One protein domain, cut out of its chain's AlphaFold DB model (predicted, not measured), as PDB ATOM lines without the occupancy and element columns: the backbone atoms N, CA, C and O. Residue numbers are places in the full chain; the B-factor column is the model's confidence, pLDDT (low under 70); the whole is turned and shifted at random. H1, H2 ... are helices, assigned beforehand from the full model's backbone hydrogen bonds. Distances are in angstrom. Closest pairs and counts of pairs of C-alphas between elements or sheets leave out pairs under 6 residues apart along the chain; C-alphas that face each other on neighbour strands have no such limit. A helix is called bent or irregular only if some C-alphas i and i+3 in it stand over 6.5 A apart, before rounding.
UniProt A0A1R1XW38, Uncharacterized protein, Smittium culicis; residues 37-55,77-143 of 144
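What this domain is: This is residues 37 to 55 and 77 to 143 of the 144 residues of an uncharacterized protein of Smittium culicis (UniProt A0A1R1XW38). Two long helices, H2 and H3, lie side by side as a nearly straight helical hairpin, and the short helix H1 packs on one side of it, on H2 and near H3. The hairpin makes the long axis of the whole, and its turn sticks out at one end with residues 105 to 111, of which 105 to 107 belong to H2. The printed part has 86 residues with three named helices, in the order H1, H2, H3, and no named strand; its class is all helix. It is loose, with a radius of gyration of the C-alphas of 15.1 A, and elongated, with spans of 51 by 26 by 18 A.

Where its parts are: The printed part begins at Asp 37, and residues 37 to 44 come before the first helix. H1 holds residues 45 to 53, beginning at C-alpha 45 at (-15.362, -19.676, -39.873). After the cut, H2 holds residues 77 to 107 and measures 45.2 A from first to last C-alpha; C-alpha 77 is at (-16.704, -33.830, -59.835). H2 is neither bent nor irregular, but only just: C-alphas 94 and 97 are 6.3 A apart. H3 holds residues 114 to 142, measures 42.0 A, and ends with C-alpha 142 at (-12.216, -22.918, -61.633).

How they stand to each other: H2 touches H1 with residues 93 to 97 alone; their closest C-alphas, those of Leu 52 and Gly 93, are 6.8 A apart. These two run the same way at a shallow tilt of 32 degrees. H1 and H3 are close but not clearly touching, with the closest C-alphas, those of Phe 51 and Leu 123, 7.0 A apart. They run opposite ways at a steep tilt of 36 degrees, only just past shallow. H2 and H3 touch and form a helical hairpin, with 15 pairs of C-alphas within 8 A. Their closest C-alphas, those of Ile 94 and Leu 127, are 6.5 A apart, and the helices run opposite ways at a shallow tilt of 7 degrees. Every O i to N i+4 pair is within hydrogen-bond range in H1 and H3, and 23 of 27 are in H2.

The domain as a whole: The two C-alphas farthest apart, those of Ser 110 and Gly 143, are 51.0 A from each other. Residues 56 to 76 are cut out, and C-alphas 55 and 77 stand 33.4 A apart across the cut, which falls in the link from H1 to H2. The link from H2 to H3, 6 residues, is short. The mean pLDDT of the printed part is 89.9, and no printed residue is under 70.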
ATOM      1  N   ASP A  37     -16.213  -3.204 -50.813       88.38
ATOM      2  CA  ASP A  37     -16.384  -4.193 -51.878       88.38
ATOM      3  C   ASP A  37     -17.073  -5.453 -51.346       88.38
ATOM      4  O   ASP A  37     -16.464  -6.335 -50.744       88.38
ATOM      5  N   PHE A  38     -18.371  -5.527 -51.607       88.31
ATOM      6  CA  PHE A  38     -19.243  -6.598 -51.158       88.31
ATOM      7  C   PHE A  38     -18.814  -7.994 -51.652       88.31
ATOM      8  O   PHE A  38     -19.110  -8.986 -50.987       88.31
ATOM      9  N   LEU A  39     -18.112  -8.095 -52.784       90.00
ATOM     10  CA  LEU A  39     -17.728  -9.376 -53.391       90.00
ATOM     11  C   LEU A  39     -16.375  -9.908 -52.896       90.00
ATOM     12  O   LEU A  39     -15.948 -10.971 -53.356       90.00
ATOM     13  N   ARG A  40     -15.674  -9.165 -52.028       87.19
ATOM     14  CA  ARG A  40     -14.287  -9.459 -51.617       87.19
ATOM     15  C   ARG A  40     -14.058  -9.373 -50.107       87.19
ATOM     16  O   ARG A  40     -12.923  -9.186 -49.672       87.19
ATOM     17  N   LEU A  41     -15.111  -9.524 -49.312       88.12
ATOM     18  CA  LEU A  41     -15.056  -9.542 -47.850       88.12
ATOM     19  C   LEU A  41     -15.453 -10.925 -47.313       88.12
ATOM     20  O   LEU A  41     -16.571 -11.107 -46.825       88.12
ATOM     21  N   PRO A  42     -14.559 -11.924 -47.398       89.62
ATOM     22  CA  PRO A  42     -14.779 -13.183 -46.706       89.62
ATOM     23  C   PRO A  42     -14.700 -12.962 -45.191       89.62
ATOM     24  O   PRO A  42     -13.906 -12.147 -44.718       89.62
ATOM     25  N   ILE A  43     -15.472 -13.738 -44.432       91.75
ATOM     26  CA  ILE A  43     -15.308 -13.822 -42.975       91.75
ATOM     27  C   ILE A  43     -14.727 -15.182 -42.594       91.75
ATOM     28  O   ILE A  43     -14.907 -16.188 -43.288       91.75
ATOM     29  N   THR A  44     -14.042 -15.228 -41.459       91.25
ATOM     30  CA  THR A  44     -13.517 -16.477 -40.903       91.25
ATOM     31  C   THR A  44     -14.650 -17.402 -40.455       91.25
ATOM     32  O   THR A  44     -15.751 -16.963 -40.117       91.25
ATOM     33  N   ASP A  45     -14.381 -18.708 -40.384       88.31
ATOM     34  CA  ASP A  45     -15.362 -19.676 -39.873       88.31
ATOM     35  C   ASP A  45     -15.787 -19.357 -38.435       88.31
ATOM     36  O   ASP A  45     -16.955 -19.508 -38.087       88.31
ATOM     37  N   SER A  46     -14.864 -18.847 -37.614       91.00
ATOM     38  CA  SER A  46     -15.146 -18.414 -36.242       91.00
ATOM     39  C   SER A  46     -16.134 -17.246 -36.200       91.00
ATOM     40  O   SER A  46     -17.108 -17.280 -35.447       91.00
ATOM     41  N   GLU A  47     -15.942 -16.235 -37.051       91.75
ATOM     42  CA  GLU A  47     -16.881 -15.117 -37.182       91.75
ATOM     43  C   GLU A  47     -18.244 -15.599 -37.668       91.75
ATOM     44  O   GLU A  47     -19.263 -15.239 -37.081       91.75
ATOM     45  N   ARG A  48     -18.279 -16.484 -38.672       90.81
ATOM     46  CA  ARG A  48     -19.531 -17.072 -39.162       90.81
ATOM     47  C   ARG A  48     -20.263 -17.833 -38.063       90.81
ATOM     48  O   ARG A  48     -21.459 -17.628 -37.877       90.81
ATOM     49  N   ILE A  49     -19.559 -18.682 -37.313       89.94
ATOM     50  CA  ILE A  49     -20.126 -19.429 -36.183       89.94
ATOM     51  C   ILE A  49     -20.655 -18.467 -35.124       89.94
ATOM     52  O   ILE A  49     -21.747 -18.687 -34.612       89.94
ATOM     53  N   LYS A  50     -19.929 -17.386 -34.822       90.94
ATOM     54  CA  LYS A  50     -20.376 -16.362 -33.876       90.94
ATOM     55  C   LYS A  50     -21.660 -15.678 -34.354       90.94
ATOM     56  O   LYS A  50     -22.620 -15.623 -33.594       90.94
ATOM     57  N   PHE A  51     -21.710 -15.214 -35.605       88.81
ATOM     58  CA  PHE A  51     -22.892 -14.548 -36.164       88.81
ATOM     59  C   PHE A  51     -24.111 -15.471 -36.209       88.81
ATOM     60  O   PHE A  51     -25.196 -15.096 -35.769       88.81
ATOM     61  N   LEU A  52     -23.927 -16.704 -36.687       87.56
ATOM     62  CA  LEU A  52     -24.998 -17.697 -36.728       87.56
ATOM     63  C   LEU A  52     -25.374 -18.196 -35.329       87.56
ATOM     64  O   LEU A  52     -26.520 -18.567 -35.108       87.56
ATOM     65  N   GLY A  53     -24.440 -18.215 -34.381       86.94
ATOM     66  CA  GLY A  53     -24.666 -18.616 -32.993       86.94
ATOM     67  C   GLY A  53     -25.630 -17.691 -32.253       86.94
ATOM     68  O   GLY A  53     -26.375 -18.160 -31.399       86.94
ATOM     69  N   CYS A  54     -25.683 -16.412 -32.636       86.31
ATOM     70  CA  CYS A  54     -26.647 -15.451 -32.099       86.31
ATOM     71  C   CYS A  54     -28.093 -15.694 -32.573       86.31
ATOM     72  O   CYS A  54     -29.018 -15.165 -31.966       86.31
ATOM     73  N   CYS A  55     -28.303 -16.470 -33.643       90.44
ATOM     74  CA  CYS A  55     -29.625 -16.709 -34.230       90.44
ATOM     75  C   CYS A  55     -29.976 -18.203 -34.149       90.44
ATOM     76  O   CYS A  55     -29.310 -19.003 -34.806       90.44
ATOM     77  N   PHE A  77     -15.279 -33.980 -60.137       85.12
ATOM     78  CA  PHE A  77     -16.704 -33.830 -59.835       85.12
ATOM     79  C   PHE A  77     -16.981 -33.773 -58.330       85.12
ATOM     80  O   PHE A  77     -17.782 -32.957 -57.887       85.12
ATOM     81  N   LYS A  78     -16.301 -34.592 -57.514       87.00
ATOM     82  CA  LYS A  78     -16.453 -34.544 -56.046       87.00
ATOM     83  C   LYS A  78     -15.979 -33.216 -55.456       87.00
ATOM     84  O   LYS A  78     -16.577 -32.718 -54.504       87.00
ATOM     85  N   LYS A  79     -14.905 -32.639 -56.003       87.69
ATOM     86  CA  LYS A  79     -14.386 -31.338 -55.566       87.69
ATOM     87  C   LYS A  79     -15.352 -30.208 -55.924       87.69
ATOM     88  O   LYS A  79     -15.579 -29.329 -55.099       87.69
ATOM     89  N   GLU A  80     -15.911 -30.227 -57.130       87.44
ATOM     90  CA  GLU A  80     -16.924 -29.256 -57.562       87.44
ATOM     91  C   GLU A  80     -18.206 -29.366 -56.734       87.44
ATOM     92  O   GLU A  80     -18.692 -28.356 -56.226       87.44
ATOM     93  N   ASP A  81     -18.696 -30.586 -56.509       87.62
ATOM     94  CA  ASP A  81     -19.861 -30.840 -55.661       87.62
ATOM     95  C   ASP A  81     -19.641 -30.333 -54.230       87.62
ATOM     96  O   ASP A  81     -20.476 -29.615 -53.689       87.62
ATOM     97  N   SER A  82     -18.471 -30.592 -53.637       88.12
ATOM     98  CA  SER A  82     -18.145 -30.088 -52.299       88.12
ATOM     99  C   SER A  82     -18.181 -28.557 -52.210       88.12
ATOM    100  O   SER A  82     -18.620 -28.029 -51.187       88.12
ATOM    101  N   LYS A  83     -17.753 -27.833 -53.256       90.25
ATOM    102  CA  LYS A  83     -17.855 -26.362 -53.306       90.25
ATOM    103  C   LYS A  83     -19.318 -25.909 -53.356       90.25
ATOM    104  O   LYS A  83     -19.687 -24.945 -52.687       90.25
ATOM    105  N   LEU A  84     -20.155 -26.602 -54.129       90.56
ATOM    106  CA  LEU A  84     -21.587 -26.307 -54.218       90.56
ATOM    107  C   LEU A  84     -22.318 -26.617 -52.906       90.56
ATOM    108  O   LEU A  84     -23.158 -25.824 -52.482       90.56
ATOM    109  N   GLN A  85     -21.971 -27.717 -52.236       90.94
ATOM    110  CA  GLN A  85     -22.511 -28.058 -50.920       90.94
ATOM    111  C   GLN A  85     -22.150 -27.003 -49.866       90.94
ATOM    112  O   GLN A  85     -23.012 -26.622 -49.075       90.94
ATOM    113  N   ASP A  86     -20.924 -26.471 -49.875       90.31
ATOM    114  CA  ASP A  86     -20.529 -25.379 -48.969       90.31
ATOM    115  C   ASP A  86     -21.341 -24.095 -49.230       90.31
ATOM    116  O   ASP A  86     -21.829 -23.453 -48.297       90.31
ATOM    117  N   ILE A  87     -21.582 -23.757 -50.503       92.94
ATOM    118  CA  ILE A  87     -22.470 -22.648 -50.889       92.94
ATOM    119  C   ILE A  87     -23.895 -22.874 -50.365       92.94
ATOM    120  O   ILE A  87     -24.474 -21.975 -49.750       92.94
ATOM    121  N   GLN A  88     -24.462 -24.067 -50.560       92.56
ATOM    122  CA  GLN A  88     -25.803 -24.412 -50.072       92.56
ATOM    123  C   GLN A  88     -25.890 -24.330 -48.545       92.56
ATOM    124  O   GLN A  88     -26.835 -23.750 -48.007       92.56
ATOM    125  N   TYR A  89     -24.875 -24.837 -47.846       90.75
ATOM    126  CA  TYR A  89     -24.781 -24.743 -46.395       90.75
ATOM    127  C   TYR A  89     -24.788 -23.280 -45.928       90.75
ATOM    128  O   TYR A  89     -25.548 -22.921 -45.025       90.75
ATOM    129  N   ARG A  90     -24.023 -22.397 -46.578       92.06
ATOM    130  CA  ARG A  90     -24.000 -20.958 -46.259       92.06
ATOM    131  C   ARG A  90     -25.340 -20.276 -46.511       92.06
ATOM    132  O   ARG A  90     -25.789 -19.516 -45.655       92.06
ATOM    133  N   ILE A  91     -25.998 -20.584 -47.630       93.81
ATOM    134  CA  ILE A  91     -27.351 -20.092 -47.938       93.81
ATOM    135  C   ILE A  91     -28.326 -20.512 -46.834       93.81
ATOM    136  O   ILE A  91     -29.053 -19.671 -46.310       93.81
ATOM    137  N   SER A  92     -28.291 -21.782 -46.420       91.88
ATOM    138  CA  SER A  92     -29.131 -22.273 -45.321       91.88
ATOM    139  C   SER A  92     -28.835 -21.551 -44.000       91.88
ATOM    140  O   SER A  92     -29.735 -21.293 -43.212       91.88
ATOM    141  N   GLY A  93     -27.580 -21.164 -43.751       92.00
ATOM    142  CA  GLY A  93     -27.196 -20.394 -42.570       92.00
ATOM    143  C   GLY A  93     -27.829 -19.001 -42.534       92.00
ATOM    144  O   GLY A  93     -28.284 -18.577 -41.473       92.00
ATOM    145  N   ILE A  94     -27.904 -18.317 -43.681       94.44
ATOM    146  CA  ILE A  94     -28.463 -16.959 -43.810       94.44
ATOM    147  C   ILE A  94     -29.956 -16.910 -43.458       94.44
ATOM    148  O   ILE A  94     -30.435 -15.877 -42.996       94.44
ATOM    149  N   THR A  95     -30.699 -18.009 -43.595       94.50
ATOM    150  CA  THR A  95     -32.123 -18.014 -43.223       94.50
ATOM    151  C   THR A  95     -32.342 -17.896 -41.712       94.50
ATOM    152  O   THR A  95     -33.366 -17.374 -41.290       94.50
ATOM    153  N   ARG A  96     -31.369 -18.287 -40.874       93.75
ATOM    154  CA  ARG A  96     -31.480 -18.226 -39.401       93.75
ATOM    155  C   ARG A  96     -31.741 -16.811 -38.870       93.75
ATOM    156  O   ARG A  96     -32.705 -16.647 -38.127       93.75
ATOM    157  N   PRO A  97     -30.931 -15.785 -39.203       94.25
ATOM    158  CA  PRO A  97     -31.234 -14.414 -38.796       94.25
ATOM    159  C   PRO A  97     -32.570 -13.906 -39.348       94.25
ATOM    160  O   PRO A  97     -33.229 -13.134 -38.657       94.25
ATOM    161  N   ILE A  98     -32.998 -14.343 -40.542       95.25
ATOM    162  CA  ILE A  98     -34.300 -13.965 -41.125       95.25
ATOM    163  C   ILE A  98     -35.441 -14.534 -40.276       95.25
ATOM    164  O   ILE A  98     -36.289 -13.779 -39.801       95.25
ATOM    165  N   ASP A  99     -35.425 -15.845 -40.036       93.81
ATOM    166  CA  ASP A  99     -36.436 -16.546 -39.245       93.81
ATOM    167  C   ASP A  99     -36.505 -15.983 -37.822       93.81
ATOM    168  O   ASP A  99     -37.588 -15.702 -37.310       93.81
ATOM    169  N   TYR A 100     -35.346 -15.755 -37.196       92.06
ATOM    170  CA  TYR A 100     -35.267 -15.203 -35.847       92.06
ATOM    171  C   TYR A 100     -35.810 -13.772 -35.768       92.06
ATOM    172  O   TYR A 100     -36.570 -13.450 -34.854       92.06
ATOM    173  N   PHE A 101     -35.474 -12.917 -36.738       92.62
ATOM    174  CA  PHE A 101     -35.990 -11.551 -36.793       92.62
ATOM    175  C   PHE A 101     -37.516 -11.525 -36.954       92.62
ATOM    176  O   PHE A 101     -38.199 -10.811 -36.218       92.62
ATOM    177  N   VAL A 102     -38.064 -12.343 -37.858       92.62
ATOM    178  CA  VAL A 102     -39.517 -12.457 -38.065       92.62
ATOM    179  C   VAL A 102     -40.208 -13.036 -36.830       92.62
ATOM    180  O   VAL A 102     -41.253 -12.529 -36.426       92.62
ATOM    181  N   GLN A 103     -39.629 -14.050 -36.185       91.12
ATOM    182  CA  GLN A 103     -40.175 -14.599 -34.945       91.12
ATOM    183  C   GLN A 103     -40.259 -13.527 -33.851       91.12
ATOM    184  O   GLN A 103     -41.311 -13.385 -33.227       91.12
ATOM    185  N   ASN A 104     -39.191 -12.749 -33.650       89.38
ATOM    186  CA  ASN A 104     -39.178 -11.658 -32.673       89.38
ATOM    187  C   ASN A 104     -40.227 -10.589 -33.009       89.38
ATOM    188  O   ASN A 104     -40.932 -10.126 -32.115       89.38
ATOM    189  N   LEU A 105     -40.401 -10.261 -34.296       90.56
ATOM    190  CA  LEU A 105     -41.441  -9.337 -34.757       90.56
ATOM    191  C   LEU A 105     -42.851  -9.812 -34.411       90.56
ATOM    192  O   LEU A 105     -43.690  -9.004 -34.023       90.56
ATOM    193  N   LEU A 106     -43.123 -11.105 -34.552       90.62
ATOM    194  CA  LEU A 106     -44.452 -11.655 -34.301       90.62
ATOM    195  C   LEU A 106     -44.735 -11.867 -32.810       90.62
ATOM    196  O   LEU A 106     -45.881 -11.720 -32.390       90.62
ATOM    197  N   GLN A 107     -43.720 -12.225 -32.023       88.06
ATOM    198  CA  GLN A 107     -43.877 -12.561 -30.605       88.06
ATOM    199  C   GLN A 107     -43.855 -11.337 -29.688       88.06
ATOM    200  O   GLN A 107     -44.583 -11.324 -28.697       88.06
ATOM    201  N   ASP A 108     -43.066 -10.308 -30.006       78.50
ATOM    202  CA  ASP A 108     -42.964  -9.107 -29.179       78.50
ATOM    203  C   ASP A 108     -42.668  -7.860 -30.026       78.50
ATOM    204  O   ASP A 108     -41.545  -7.347 -30.071       78.50
ATOM    205  N   GLN A 109     -43.717  -7.333 -30.664       72.56
ATOM    206  CA  GLN A 109     -43.656  -6.097 -31.457       72.56
ATOM    207  C   GLN A 109     -43.142  -4.895 -30.651       72.56
ATOM    208  O   GLN A 109     -42.598  -3.962 -31.236       72.56
ATOM    209  N   SER A 110     -43.306  -4.905 -29.323       76.44
ATOM    210  CA  SER A 110     -42.901  -3.795 -28.457       76.44
ATOM    211  C   SER A 110     -41.396  -3.775 -28.171       76.44
ATOM    212  O   SER A 110     -40.834  -2.710 -27.918       76.44
ATOM    213  N   SER A 111     -40.737  -4.934 -28.262       74.56
ATOM    214  CA  SER A 111     -39.288  -5.071 -28.091       74.56
ATOM    215  C   SER A 111     -38.476  -4.653 -29.317       74.56
ATOM    216  O   SER A 111     -37.298  -4.303 -29.184       74.56
ATOM    217  N   LEU A 112     -39.083  -4.654 -30.508       84.56
ATOM    218  CA  LEU A 112     -38.387  -4.292 -31.735       84.56
ATOM    219  C   LEU A 112     -38.161  -2.789 -31.818       84.56
ATOM    220  O   LEU A 112     -39.083  -1.981 -31.871       84.56
ATOM    221  N   ASN A 113     -36.889  -2.425 -31.894       88.31
ATOM    222  CA  ASN A 113     -36.460  -1.053 -32.069       88.31
ATOM    223  C   ASN A 113     -35.472  -0.941 -33.233       88.31
ATOM    224  O   ASN A 113     -34.994  -1.932 -33.794       88.31
ATOM    225  N   THR A 114     -35.143   0.301 -33.575       90.12
ATOM    226  CA  THR A 114     -34.225   0.632 -34.665       90.12
ATOM    227  C   THR A 114     -32.865  -0.060 -34.539       90.12
ATOM    228  O   THR A 114     -32.302  -0.456 -35.554       90.12
ATOM    229  N   ALA A 115     -32.336  -0.247 -33.325       90.81
ATOM    230  CA  ALA A 115     -31.030  -0.878 -33.133       90.81
ATOM    231  C   ALA A 115     -31.048  -2.362 -33.531       90.81
ATOM    232  O   ALA A 115     -30.142  -2.805 -34.232       90.81
ATOM    233  N   ILE A 116     -32.107  -3.097 -33.174       90.25
ATOM    234  CA  ILE A 116     -32.264  -4.512 -33.550       90.25
ATOM    235  C   ILE A 116     -32.411  -4.656 -35.070       90.25
ATOM    236  O   ILE A 116     -31.796  -5.533 -35.673       90.25
ATOM    237  N   ALA A 117     -33.185  -3.778 -35.714       92.31
ATOM    238  CA  ALA A 117     -33.342  -3.794 -37.171       92.31
ATOM    239  C   ALA A 117     -32.023  -3.480 -37.905       92.31
ATOM    240  O   ALA A 117     -31.717  -4.101 -38.927       92.31
ATOM    241  N   ILE A 118     -31.226  -2.545 -37.375       93.12
ATOM    242  CA  ILE A 118     -29.887  -2.235 -37.889       93.12
ATOM    243  C   ILE A 118     -28.949  -3.434 -37.711       93.12
ATOM    244  O   ILE A 118     -28.272  -3.808 -38.666       93.12
ATOM    245  N   GLU A 119     -28.929  -4.057 -36.530       91.31
ATOM    246  CA  GLU A 119     -28.104  -5.238 -36.251       91.31
ATOM    247  C   GLU A 119     -28.456  -6.393 -37.195       91.31
ATOM    248  O   GLU A 119     -27.574  -6.925 -37.868       91.31
ATOM    249  N   PHE A 120     -29.745  -6.718 -37.325       93.00
ATOM    250  CA  PHE A 120     -30.237  -7.712 -38.278       93.00
ATOM    251  C   PHE A 120     -29.773  -7.408 -39.711       93.00
ATOM    252  O   PHE A 120     -29.197  -8.270 -40.376       93.00
ATOM    253  N   SER A 121     -29.963  -6.168 -40.173       93.88
ATOM    254  CA  SER A 121     -29.564  -5.748 -41.522       93.88
ATOM    255  C   SER A 121     -28.052  -5.877 -41.740       93.88
ATOM    256  O   SER A 121     -27.610  -6.331 -42.797       93.88
ATOM    257  N   GLY A 122     -27.253  -5.516 -40.733       92.06
ATOM    258  CA  GLY A 122     -25.799  -5.660 -40.751       92.06
ATOM    259  C   GLY A 122     -25.358  -7.121 -40.811       92.06
ATOM    260  O   GLY A 122     -24.525  -7.469 -41.648       92.06
ATOM    261  N   LEU A 123     -25.959  -7.988 -39.991       92.44
ATOM    262  CA  LEU A 123     -25.685  -9.427 -39.983       92.44
ATOM    263  C   LEU A 123     -25.982 -10.066 -41.343       92.44
ATOM    264  O   LEU A 123     -25.132 -10.772 -41.886       92.44
ATOM    265  N   ILE A 124     -27.153  -9.784 -41.922       94.38
ATOM    266  CA  ILE A 124     -27.526 -10.285 -43.251       94.38
ATOM    267  C   ILE A 124     -26.535  -9.803 -44.308       94.38
ATOM    268  O   ILE A 124     -26.054 -10.607 -45.106       94.38
ATOM    269  N   LYS A 125     -26.172  -8.514 -44.295       92.81
ATOM    270  CA  LYS A 125     -25.217  -7.956 -45.258       92.81
ATOM    271  C   LYS A 125     -23.840  -8.619 -45.156       92.81
ATOM    272  O   LYS A 125     -23.264  -8.942 -46.192       92.81
ATOM    273  N   ILE A 126     -23.335  -8.858 -43.944       92.44
ATOM    274  CA  ILE A 126     -22.049  -9.537 -43.718       92.44
ATOM    275  C   ILE A 126     -22.091 -10.977 -44.239       92.44
ATOM    276  O   ILE A 126     -21.204 -11.379 -44.988       92.44
ATOM    277  N   LEU A 127     -23.124 -11.752 -43.893       93.94
ATOM    278  CA  LEU A 127     -23.226 -13.151 -44.321       93.94
ATOM    279  C   LEU A 127     -23.419 -13.285 -45.839       93.94
ATOM    280  O   LEU A 127     -22.859 -14.191 -46.455       93.94
ATOM    281  N   LEU A 128     -24.173 -12.372 -46.459       94.88
ATOM    282  CA  LEU A 128     -24.308 -12.317 -47.914       94.88
ATOM    283  C   LEU A 128     -22.986 -11.935 -48.594       94.88
ATOM    284  O   LEU A 128     -22.657 -12.504 -49.632       94.88
ATOM    285  N   SER A 129     -22.223 -11.009 -48.010       93.81
ATOM    286  CA  SER A 129     -20.906 -10.611 -48.519       93.81
ATOM    287  C   SER A 129     -19.890 -11.755 -48.424       93.81
ATOM    288  O   SER A 129     -19.154 -12.008 -49.380       93.81
ATOM    289  N   ASP A 130     -19.915 -12.519 -47.330       93.50
ATOM    290  CA  ASP A 130     -19.128 -13.746 -47.183       93.50
ATOM    291  C   ASP A 130     -19.491 -14.772 -48.262       93.50
ATOM    292  O   ASP A 130     -18.610 -15.251 -48.973       93.50
ATOM    293  N   LEU A 131     -20.785 -15.064 -48.447       95.12
ATOM    294  CA  LEU A 131     -21.251 -15.973 -49.496       95.12
ATOM    295  C   LEU A 131     -20.806 -15.511 -50.892       95.12
ATOM    296  O   LEU A 131     -20.294 -16.311 -51.677       95.12
ATOM    297  N   ALA A 132     -20.964 -14.224 -51.200       95.06
ATOM    298  CA  ALA A 132     -20.550 -13.665 -52.479       95.06
ATOM    299  C   ALA A 132     -19.034 -13.794 -52.696       95.06
ATOM    300  O   ALA A 132     -18.593 -14.149 -53.789       95.06
ATOM    301  N   SER A 133     -18.244 -13.589 -51.641       93.31
ATOM    302  CA  SER A 133     -16.788 -13.750 -51.672       93.31
ATOM    303  C   SER A 133     -16.374 -15.198 -51.933       93.31
ATOM    304  O   SER A 133     -15.460 -15.438 -52.722       93.31
ATOM    305  N   GLN A 134     -17.082 -16.173 -51.355       93.00
ATOM    306  CA  GLN A 134     -16.847 -17.588 -51.660       93.00
ATOM    307  C   GLN A 134     -17.177 -17.932 -53.110       93.00
ATOM    308  O   GLN A 134     -16.410 -18.637 -53.759       93.00
ATOM    309  N   ILE A 135     -18.277 -17.408 -53.655       93.69
ATOM    310  CA  ILE A 135     -18.622 -17.610 -55.070       93.69
ATOM    311  C   ILE A 135     -17.526 -17.028 -55.975       93.69
ATOM    312  O   ILE A 135     -17.116 -17.678 -56.937       93.69
ATOM    313  N   SER A 136     -17.014 -15.835 -55.656       92.75
ATOM    314  CA  SER A 136     -15.879 -15.231 -56.366       92.75
ATOM    315  C   SER A 136     -14.632 -16.117 -56.303       92.75
ATOM    316  O   SER A 136     -13.984 -16.330 -57.328       92.75
ATOM    317  N   GLN A 137     -14.321 -16.690 -55.137       89.38
ATOM    318  CA  GLN A 137     -13.193 -17.612 -54.980       89.38
ATOM    319  C   GLN A 137     -13.378 -18.890 -55.803       89.38
ATOM    320  O   GLN A 137     -12.464 -19.314 -56.505       89.38
ATOM    321  N   VAL A 138     -14.579 -19.471 -55.783       89.75
ATOM    322  CA  VAL A 138     -14.910 -20.663 -56.571       89.75
ATOM    323  C   VAL A 138     -14.719 -20.413 -58.067       89.75
ATOM    324  O   VAL A 138     -14.189 -21.295 -58.746       89.75
ATOM    325  N   LYS A 139     -15.100 -19.235 -58.579       87.50
ATOM    326  CA  LYS A 139     -14.873 -18.850 -59.983       87.50
ATOM    327  C   LYS A 139     -13.385 -18.771 -60.317       87.50
ATOM    328  O   LYS A 139     -12.943 -19.471 -61.226       87.50
ATOM    329  N   MET A 140     -12.615 -18.032 -59.513       88.19
ATOM    330  CA  MET A 140     -11.162 -17.902 -59.691       88.19
ATOM    331  C   MET A 140     -10.457 -19.265 -59.680       88.19
ATOM    332  O   MET A 140      -9.635 -19.543 -60.550       88.19
ATOM    333  N   ASP A 141     -10.825 -20.147 -58.748       85.44
ATOM    334  CA  ASP A 141     -10.258 -21.498 -58.635       85.44
ATOM    335  C   ASP A 141     -10.608 -22.410 -59.818       85.44
ATOM    336  O   ASP A 141      -9.929 -23.412 -60.044       85.44
ATOM    337  N   SER A 142     -11.710 -22.120 -60.511       81.75
ATOM    338  CA  SER A 142     -12.216 -22.918 -61.633       81.75
ATOM    339  C   SER A 142     -11.796 -22.339 -62.991       81.75
ATOM    340  O   SER A 142     -12.124 -22.918 -64.021       81.75
ATOM    341  N   GLY A 143     -11.056 -21.222 -63.003       71.38
ATOM    342  CA  GLY A 143     -10.595 -20.550 -64.221       71.38
ATOM    343  C   GLY A 143     -11.691 -19.798 -64.987       71.38
ATOM    344  O   GLY A 143     -11.531 -19.585 -66.189       71.38
TER     345      GLY A 143